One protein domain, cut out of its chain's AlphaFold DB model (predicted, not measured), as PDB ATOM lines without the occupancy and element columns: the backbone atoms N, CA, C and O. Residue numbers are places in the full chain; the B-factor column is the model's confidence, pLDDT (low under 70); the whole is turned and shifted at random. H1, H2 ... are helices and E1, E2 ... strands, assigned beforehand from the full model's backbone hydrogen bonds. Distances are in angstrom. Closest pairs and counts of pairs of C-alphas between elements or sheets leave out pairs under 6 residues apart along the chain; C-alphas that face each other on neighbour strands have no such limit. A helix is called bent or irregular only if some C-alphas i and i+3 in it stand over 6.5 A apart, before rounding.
ATOM      1  N   ALA A  25      41.937 -23.300  46.970       82.88
ATOM      2  CA  ALA A  25      42.524 -24.476  46.320       82.88
ATOM      3  C   ALA A  25      42.061 -25.821  46.919       82.88
ATOM      4  O   ALA A  25      42.168 -26.856  46.271       82.88
ATOM      5  N   GLU A  26      41.560 -25.830  48.152       86.19
ATOM      6  CA  GLU A  26      41.029 -27.005  48.844       86.19
ATOM      7  C   GLU A  26      39.537 -27.200  48.554       86.19
ATOM      8  O   GLU A  26      39.122 -28.318  48.256       86.19
ATOM      9  N   CYS A  27      38.762 -26.112  48.487       84.25
ATOM     10  CA  CYS A  27      37.398 -26.124  47.953       84.25
ATOM     11  C   CYS A  27      37.354 -26.675  46.516       84.25
ATOM     12  O   CYS A  27      36.498 -27.498  46.205       84.25
ATOM     13  N   LEU A  28      38.309 -26.294  45.659       80.75
ATOM     14  CA  LEU A  28      38.414 -26.805  44.285       80.75
ATOM     15  C   LEU A  28      38.827 -28.288  44.195       80.75
ATOM     16  O   LEU A  28      38.568 -28.926  43.177       80.75
ATOM     17  N   ARG A  29      39.437 -28.857  45.245       81.56
ATOM     18  CA  ARG A  29      39.749 -30.298  45.345       81.56
ATOM     19  C   ARG A  29      38.605 -31.124  45.941       81.56
ATOM     20  O   ARG A  29      38.721 -32.344  46.036       81.56
ATOM     21  N   HIS A  30      37.515 -30.491  46.369       79.19
ATOM     22  CA  HIS A  30      36.414 -31.179  47.029       79.19
ATOM     23  C   HIS A  30      35.604 -32.011  46.020       79.19
ATOM     24  O   HIS A  30      35.326 -31.569  44.907       79.19
ATOM     25  N   ALA A  31      35.165 -33.208  46.424       74.38
ATOM     26  CA  ALA A  31      34.551 -34.208  45.536       74.38
ATOM     27  C   ALA A  31      33.214 -33.809  44.856       74.38
ATOM     28  O   ALA A  31      32.674 -34.597  44.089       74.38
ATOM     29  N   TRP A  32      32.676 -32.614  45.130       76.81
ATOM     30  CA  TRP A  32      31.513 -32.041  44.437       76.81
ATOM     31  C   TRP A  32      31.893 -31.038  43.329       76.81
ATOM     32  O   TRP A  32      31.057 -30.732  42.483       76.81
ATOM     33  N   VAL A  33      33.134 -30.532  43.327       77.38
ATOM     34  CA  VAL A  33      33.707 -29.701  42.249       77.38
ATOM     35  C   VAL A  33      34.416 -30.572  41.215       77.38
ATOM     36  O   VAL A  33      34.376 -30.277  40.021       77.38
ATOM     37  N   ALA A  34      35.052 -31.659  41.665       74.06
ATOM     38  CA  ALA A  34      35.633 -32.657  40.777       74.06
ATOM     39  C   ALA A  34      34.546 -33.199  39.824       74.06
ATOM     40  O   ALA A  34      33.526 -33.701  40.307       74.06
ATOM     41  N   PRO A  35      34.722 -33.113  38.491       64.50
ATOM     42  CA  PRO A  35      33.727 -33.629  37.563       64.50
ATOM     43  C   PRO A  35      33.585 -35.145  37.774       64.50
ATOM     44  O   PRO A  35      34.606 -35.839  37.837       64.50
ATOM     45  N   PRO A  36      32.354 -35.685  37.879       66.62
ATOM     46  CA  PRO A  36      32.167 -37.125  38.004       66.62
ATOM     47  C   PRO A  36      32.806 -37.818  36.789       66.62
ATOM     48  O   PRO A  36      32.698 -37.292  35.677       66.62
ATOM     49  N   PRO A  37      33.480 -38.971  36.969       66.38
ATOM     50  CA  PRO A  37      34.221 -39.624  35.895       66.38
ATOM     51  C   PRO A  37      33.276 -39.927  34.730       66.38
ATOM     52  O   PRO A  37      32.375 -40.759  34.847       66.38
ATOM     53  N   ALA A  38      33.461 -39.196  33.628       58.84
ATOM     54  CA  ALA A  38      32.497 -39.142  32.541       58.84
ATOM     55  C   ALA A  38      32.333 -40.525  31.903       58.84
ATOM     56  O   ALA A  38      33.218 -41.015  31.193       58.84
ATOM     57  N   ARG A  39      31.180 -41.154  32.154       62.62
ATOM     58  CA  ARG A  39      30.799 -42.439  31.569       62.62
ATOM     59  C   ARG A  39      30.538 -42.214  30.081       62.62
ATOM     60  O   ARG A  39      29.417 -41.913  29.700       62.62
ATOM     61  N   LYS A  40      31.577 -42.316  29.244       70.62
ATOM     62  CA  LYS A  40      31.503 -42.034  27.792       70.62
ATOM     63  C   LYS A  40      30.293 -42.717  27.138       70.62
ATOM     64  O   LYS A  40      29.484 -42.045  26.515       70.62
ATOM     65  N   HIS A  41      30.085 -43.990  27.474       75.25
ATOM     66  CA  HIS A  41      28.933 -44.799  27.074       75.25
ATOM     67  C   HIS A  41      27.557 -44.158  27.354       75.25
ATOM     68  O   HIS A  41      26.643 -44.311  26.556       75.25
ATOM     69  N   GLU A  42      27.389 -43.412  28.450       74.75
ATOM     70  CA  GLU A  42      26.135 -42.717  28.785       74.75
ATOM     71  C   GLU A  42      25.905 -41.491  27.880       74.75
ATOM     72  O   GLU A  42      24.769 -41.197  27.503       74.75
ATOM     73  N   LEU A  43      26.981 -40.815  27.456       75.12
ATOM     74  CA  LEU A  43      26.924 -39.755  26.445       75.12
ATOM     75  C   LEU A  43      26.656 -40.325  25.046       75.12
ATOM     76  O   LEU A  43      25.858 -39.748  24.315       75.12
ATOM     77  N   ASP A  44      27.261 -41.464  24.700       78.94
ATOM     78  CA  ASP A  44      27.024 -42.157  23.427       78.94
ATOM     79  C   ASP A  44      25.563 -42.638  23.331       78.94
ATOM     80  O   ASP A  44      24.856 -42.293  22.388       78.94
ATOM     81  N   VAL A  45      25.045 -43.296  24.375       86.31
ATOM     82  CA  VAL A  45      23.622 -43.671  24.478       86.31
ATOM     83  C   VAL A  45      22.709 -42.438  24.433       86.31
ATOM     84  O   VAL A  45      21.651 -42.483  23.807       86.31
ATOM     85  N   THR A  46      23.091 -41.311  25.042       79.31
ATOM     86  CA  THR A  46      22.302 -40.064  24.956       79.31
ATOM     87  C   THR A  46      22.294 -39.491  23.535       79.31
ATOM     88  O   THR A  46      21.252 -39.049  23.054       79.31
ATOM     89  N   LYS A  47      23.437 -39.525  22.843       92.00
ATOM     90  CA  LYS A  47      23.603 -39.079  21.453       92.00
ATOM     91  C   LYS A  47      22.758 -39.917  20.490       92.00
ATOM     92  O   LYS A  47      22.061 -39.341  19.657       92.00
ATOM     93  N   ASP A  48      22.759 -41.238  20.641       91.69
ATOM     94  CA  ASP A  48      21.971 -42.134  19.790       91.69
ATOM     95  C   ASP A  48      20.466 -42.017  20.076       91.69
ATOM     96  O   ASP A  48      19.669 -41.955  19.141       91.69
ATOM     97  N   ASN A  49      20.058 -41.849  21.342       88.44
ATOM     98  CA  ASN A  49      18.668 -41.520  21.683       88.44
ATOM     99  C   ASN A  49      18.211 -40.187  21.061       88.44
ATOM    100  O   ASN A  49      17.081 -40.090  20.587       88.44
ATOM    101  N   LEU A  50      19.071 -39.162  21.035       90.56
ATOM    102  CA  LEU A  50      18.768 -37.883  20.382       90.56
ATOM    103  C   LEU A  50      18.688 -38.019  18.855       90.56
ATOM    104  O   LEU A  50      17.799 -37.421  18.251       90.56
ATOM    105  N   ARG A  51      19.555 -38.831  18.237       90.50
ATOM    106  CA  ARG A  51      19.497 -39.146  16.800       90.50
ATOM    107  C   ARG A  51      18.177 -39.828  16.437       90.50
ATOM    108  O   ARG A  51      17.431 -39.289  15.626       90.50
ATOM    109  N   LEU A  52      17.855 -40.936  17.110       85.06
ATOM    110  CA  LEU A  52      16.612 -41.692  16.913       85.06
ATOM    111  C   LEU A  52      15.361 -40.842  17.186       85.06
ATOM    112  O   LEU A  52      14.327 -41.034  16.549       85.06
ATOM    113  N   PHE A  53      15.436 -39.894  18.127       84.94
ATOM    114  CA  PHE A  53      14.355 -38.947  18.393       84.94
ATOM    115  C   PHE A  53      14.140 -37.966  17.234       84.94
ATOM    116  O   PHE A  53      12.992 -37.741  16.867       84.94
ATOM    117  N   VAL A  54      15.205 -37.401  16.650       81.88
ATOM    118  CA  VAL A  54      15.104 -36.479  15.501       81.88
ATOM    119  C   VAL A  54      14.610 -37.211  14.252       81.88
ATOM    120  O   VAL A  54      13.668 -36.752  13.616       81.88
ATOM    121  N   GLU A  55      15.183 -38.377  13.958       78.88
ATOM    122  CA  GLU A  55      14.815 -39.258  12.841       78.88
ATOM    123  C   GLU A  55      13.318 -39.622  12.896       78.88
ATOM    124  O   GLU A  55      12.544 -39.286  11.999       78.88
ATOM    125  N   ARG A  56      12.855 -40.137  14.043       81.31
ATOM    126  CA  ARG A  56      11.438 -40.458  14.287       81.31
ATOM    127  C   ARG A  56      10.508 -39.236  14.338       81.31
ATOM    128  O   ARG A  56       9.290 -39.397  14.238       81.31
ATOM    129  N   TRP A  57      11.039 -38.029  14.538       77.69
ATOM    130  CA  TRP A  57      10.261 -36.787  14.492       77.69
ATOM    131  C   TRP A  57      10.086 -36.287  13.052       77.69
ATOM    132  O   TRP A  57       9.018 -35.765  12.733       77.69
ATOM    133  N   GLY A  58      11.086 -36.487  12.186       70.56
ATOM    134  CA  GLY A  58      10.987 -36.240  10.745       70.56
ATOM    135  C   GLY A  58       9.963 -37.158  10.073       70.56
ATOM    136  O   GLY A  58       9.044 -36.669   9.421       70.56
ATOM    137  N   ASP A  59      10.043 -38.465  10.339       68.94
ATOM    138  CA  ASP A  59       9.162 -39.496   9.755       68.94
ATOM    139  C   ASP A  59       7.691 -39.440  10.221       68.94
ATOM    140  O   ASP A  59       6.851 -40.230   9.778       68.94
ATOM    141  N   HIS A  60       7.330 -38.544  11.146       65.81
ATOM    142  CA  HIS A  60       5.965 -38.494  11.658       65.81
ATOM    143  C   HIS A  60       5.013 -37.850  10.624       65.81
ATOM    144  O   HIS A  60       5.192 -36.675  10.300       65.81
ATOM    145  N   PRO A  61       3.912 -38.507  10.194       65.62
ATOM    146  CA  PRO A  61       3.020 -38.028   9.115       65.62
ATOM    147  C   PRO A  61       2.186 -36.774   9.460       65.62
ATOM    148  O   PRO A  61       1.295 -36.375   8.715       65.62
ATOM    149  N   ASN A  62       2.469 -36.143  10.601       59.50
ATOM    150  CA  ASN A  62       1.926 -34.853  11.027       59.50
ATOM    151  C   ASN A  62       3.030 -33.898  11.529       59.50
ATOM    152  O   ASN A  62       2.729 -32.961  12.272       59.50
ATOM    153  N   SER A  63       4.302 -34.132  11.182       55.47
ATOM    154  CA  SER A  63       5.353 -33.134  11.390       55.47
ATOM    155  C   SER A  63       5.061 -31.908  10.513       55.47
ATOM    156  O   SER A  63       4.886 -32.058   9.305       55.47
ATOM    157  N   PRO A  64       5.015 -30.682  11.069       56.56
ATOM    158  CA  PRO A  64       4.898 -29.464  10.268       56.56
ATOM    159  C   PRO A  64       6.231 -29.051   9.615       56.56
ATOM    160  O   PRO A  64       6.268 -28.036   8.922       56.56
ATOM    161  N   TYR A  65       7.307 -29.814   9.837       56.19
ATOM    162  CA  TYR A  65       8.625 -29.619   9.240       56.19
ATOM    163  C   TYR A  65       9.015 -30.864   8.446       56.19
ATOM    164  O   TYR A  65       9.069 -31.958   9.014       56.19
ATOM    165  N   VAL A  66       9.312 -30.683   7.161       58.19
ATOM    166  CA  VAL A  66      10.022 -31.677   6.350       58.19
ATOM    167  C   VAL A  66      11.504 -31.344   6.431       58.19
ATOM    168  O   VAL A  66      11.895 -30.194   6.234       58.19
ATOM    169  N   PHE A  67      12.312 -32.349   6.747       55.41
ATOM    170  CA  PHE A  67      13.765 -32.270   6.694       55.41
ATOM    171  C   PHE A  67      14.194 -32.930   5.390       55.41
ATOM    172  O   PHE A  67      13.934 -34.118   5.199       55.41
ATOM    173  N   ASP A  68      14.811 -32.169   4.493       54.00
ATOM    174  CA  ASP A  68      15.421 -32.748   3.301       54.00
ATOM    175  C   ASP A  68      16.863 -33.146   3.650       54.00
ATOM    176  O   ASP A  68      17.714 -32.298   3.933       54.00
ATOM    177  N   ASN A  69      17.116 -34.457   3.694       53.88
ATOM    178  CA  ASN A  69      18.410 -35.015   4.089       53.88
ATOM    179  C   ASN A  69      19.520 -34.767   3.053       53.88
ATOM    180  O   ASN A  69      20.693 -34.903   3.399       53.88
ATOM    181  N   GLU A  70      19.184 -34.409   1.810       55.81
ATOM    182  CA  GLU A  70      20.174 -34.009   0.810       55.81
ATOM    183  C   GLU A  70      20.473 -32.510   0.951       55.81
ATOM    184  O   GLU A  70      21.637 -32.127   1.100       55.81
ATOM    185  N   ALA A  71      19.439 -31.664   1.038       57.19
ATOM    186  CA  ALA A  71      19.604 -30.209   1.157       57.19
ATOM    187  C   ALA A  71      20.102 -29.721   2.536       57.19
ATOM    188  O   ALA A  71      20.629 -28.617   2.631       57.19
ATOM    189  N   HIS A  72      19.954 -30.520   3.601       56.75
ATOM    190  CA  HIS A  72      20.229 -30.141   5.002       56.75
ATOM    191  C   HIS A  72      19.344 -28.995   5.551       56.75
ATOM    192  O   HIS A  72      19.648 -28.413   6.598       56.75
ATOM    193  N   GLU A  73      18.219 -28.700   4.894       53.59
ATOM    194  CA  GLU A  73      17.290 -27.627   5.268       53.59
ATOM    195  C   GLU A  73      16.011 -28.127   5.963       53.59
ATOM    196  O   GLU A  73      15.630 -29.298   5.885       53.59
ATOM    197  N   ILE A  74      15.339 -27.213   6.678       53.31
ATOM    198  CA  ILE A  74      14.154 -27.492   7.506       53.31
ATOM    199  C   ILE A  74      12.944 -26.726   6.955       53.31
ATOM    200  O   ILE A  74      12.612 -25.626   7.409       53.31
ATOM    201  N   THR A  75      12.249 -27.315   5.986       50.84
ATOM    202  CA  THR A  75      11.126 -26.673   5.290       50.84
ATOM    203  C   THR A  75       9.840 -26.765   6.112       50.84
ATOM    204  O   THR A  75       9.337 -27.849   6.412       50.84
ATOM    205  N   CYS A  76       9.268 -25.614   6.474       45.03
ATOM    206  CA  CYS A  76       8.041 -25.539   7.269       45.03
ATOM    207  C   CYS A  76       6.792 -25.580   6.369       45.03
ATOM    208  O   CYS A  76       6.469 -24.600   5.693       45.03
ATOM    209  N   LEU A  77       6.043 -26.688   6.398       53.38
ATOM    210  CA  LEU A  77       4.851 -26.908   5.560       53.38
ATOM    211  C   LEU A  77       3.733 -25.879   5.805       53.38
ATOM    212  O   LEU A  77       2.917 -25.618   4.923       53.38
TER     213      LEU A  77
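AT A GLANCE: This is residues 25 to 77 of the 411 residues of an uncharacterized protein of Bombyx mori (UniProt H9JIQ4). What shape do these atoms make? A small two-stranded hairpin, E1 and E2, sits at one end of a long helix, H1, and from the helix's other end residues 25 to 39, with no named element, run on away from the hairpin; the outline of the whole is a rod. Residues 25 to 53, of which 40 to 53 belong to H1, stand free of the rest. What is it built of, and how large is it? The printed part has 53 residues with one named helix and two named strands in the order H1, E1, E2; the sheet has the order E1 - E2, antiparallel, and the class is mixed, helices and strands. The whole is extended, with a radius of gyration of the C-alphas of 19.3 A and spans of 56 by 21 by 20 A.

IN THESE COORDINATES: Where are the strands? E1 is residues 65 to 68, 9.6 A from first to last C-alpha, and begins with C-alpha 65 at (8.625, -29.619, 9.240). E2 is residues 73 to 76, 9.7 A long in the same measure, and ends with C-alpha 76 at (8.041, -25.539, 7.269). Where is the helix? H1 is residues 40 to 58, 27.3 A from first to last C-alpha, from C-alpha 40 at (31.503, -42.034, 27.792) to C-alpha 58 at (10.987, -36.240, 10.745).

HOW THE PARTS SIT: How do E1 and E2 pair? They form a hairpin of antiparallel neighbour strands, with 152 degrees between their N-to-C directions. The C-alphas of Tyr 65 and Cys 76 face each other at 4.6 A; N 66 and O 75 are within hydrogen-bond range at 2.9 A, as are N 75 and O 66 at 2.9 A. How does H1 stand to the strands? The closest C-alphas of H1 and E1 are those of Gly 58 and Phe 67, 6.3 A apart, while their centres are 18.3 A apart. H1 and E2 are apart. How is the helix's backbone formed? In H1 every O i to N i+4 pair is within hydrogen-bond range, and H1 is not bent.

THE WHOLE: How far does it reach? The two C-alphas farthest apart are those of Glu 26 and Leu 77, at 56.4 A. Is there a cut, and how long are the links? The printed part has no cut; the link from E1 to E2 is tight, with 4 residues, and the link from H1 to E1 is short, with 6. Where is confidence low? The mean pLDDT of the printed part is 70.7, and residues 35 to 39 and 59 to 77 are under 70.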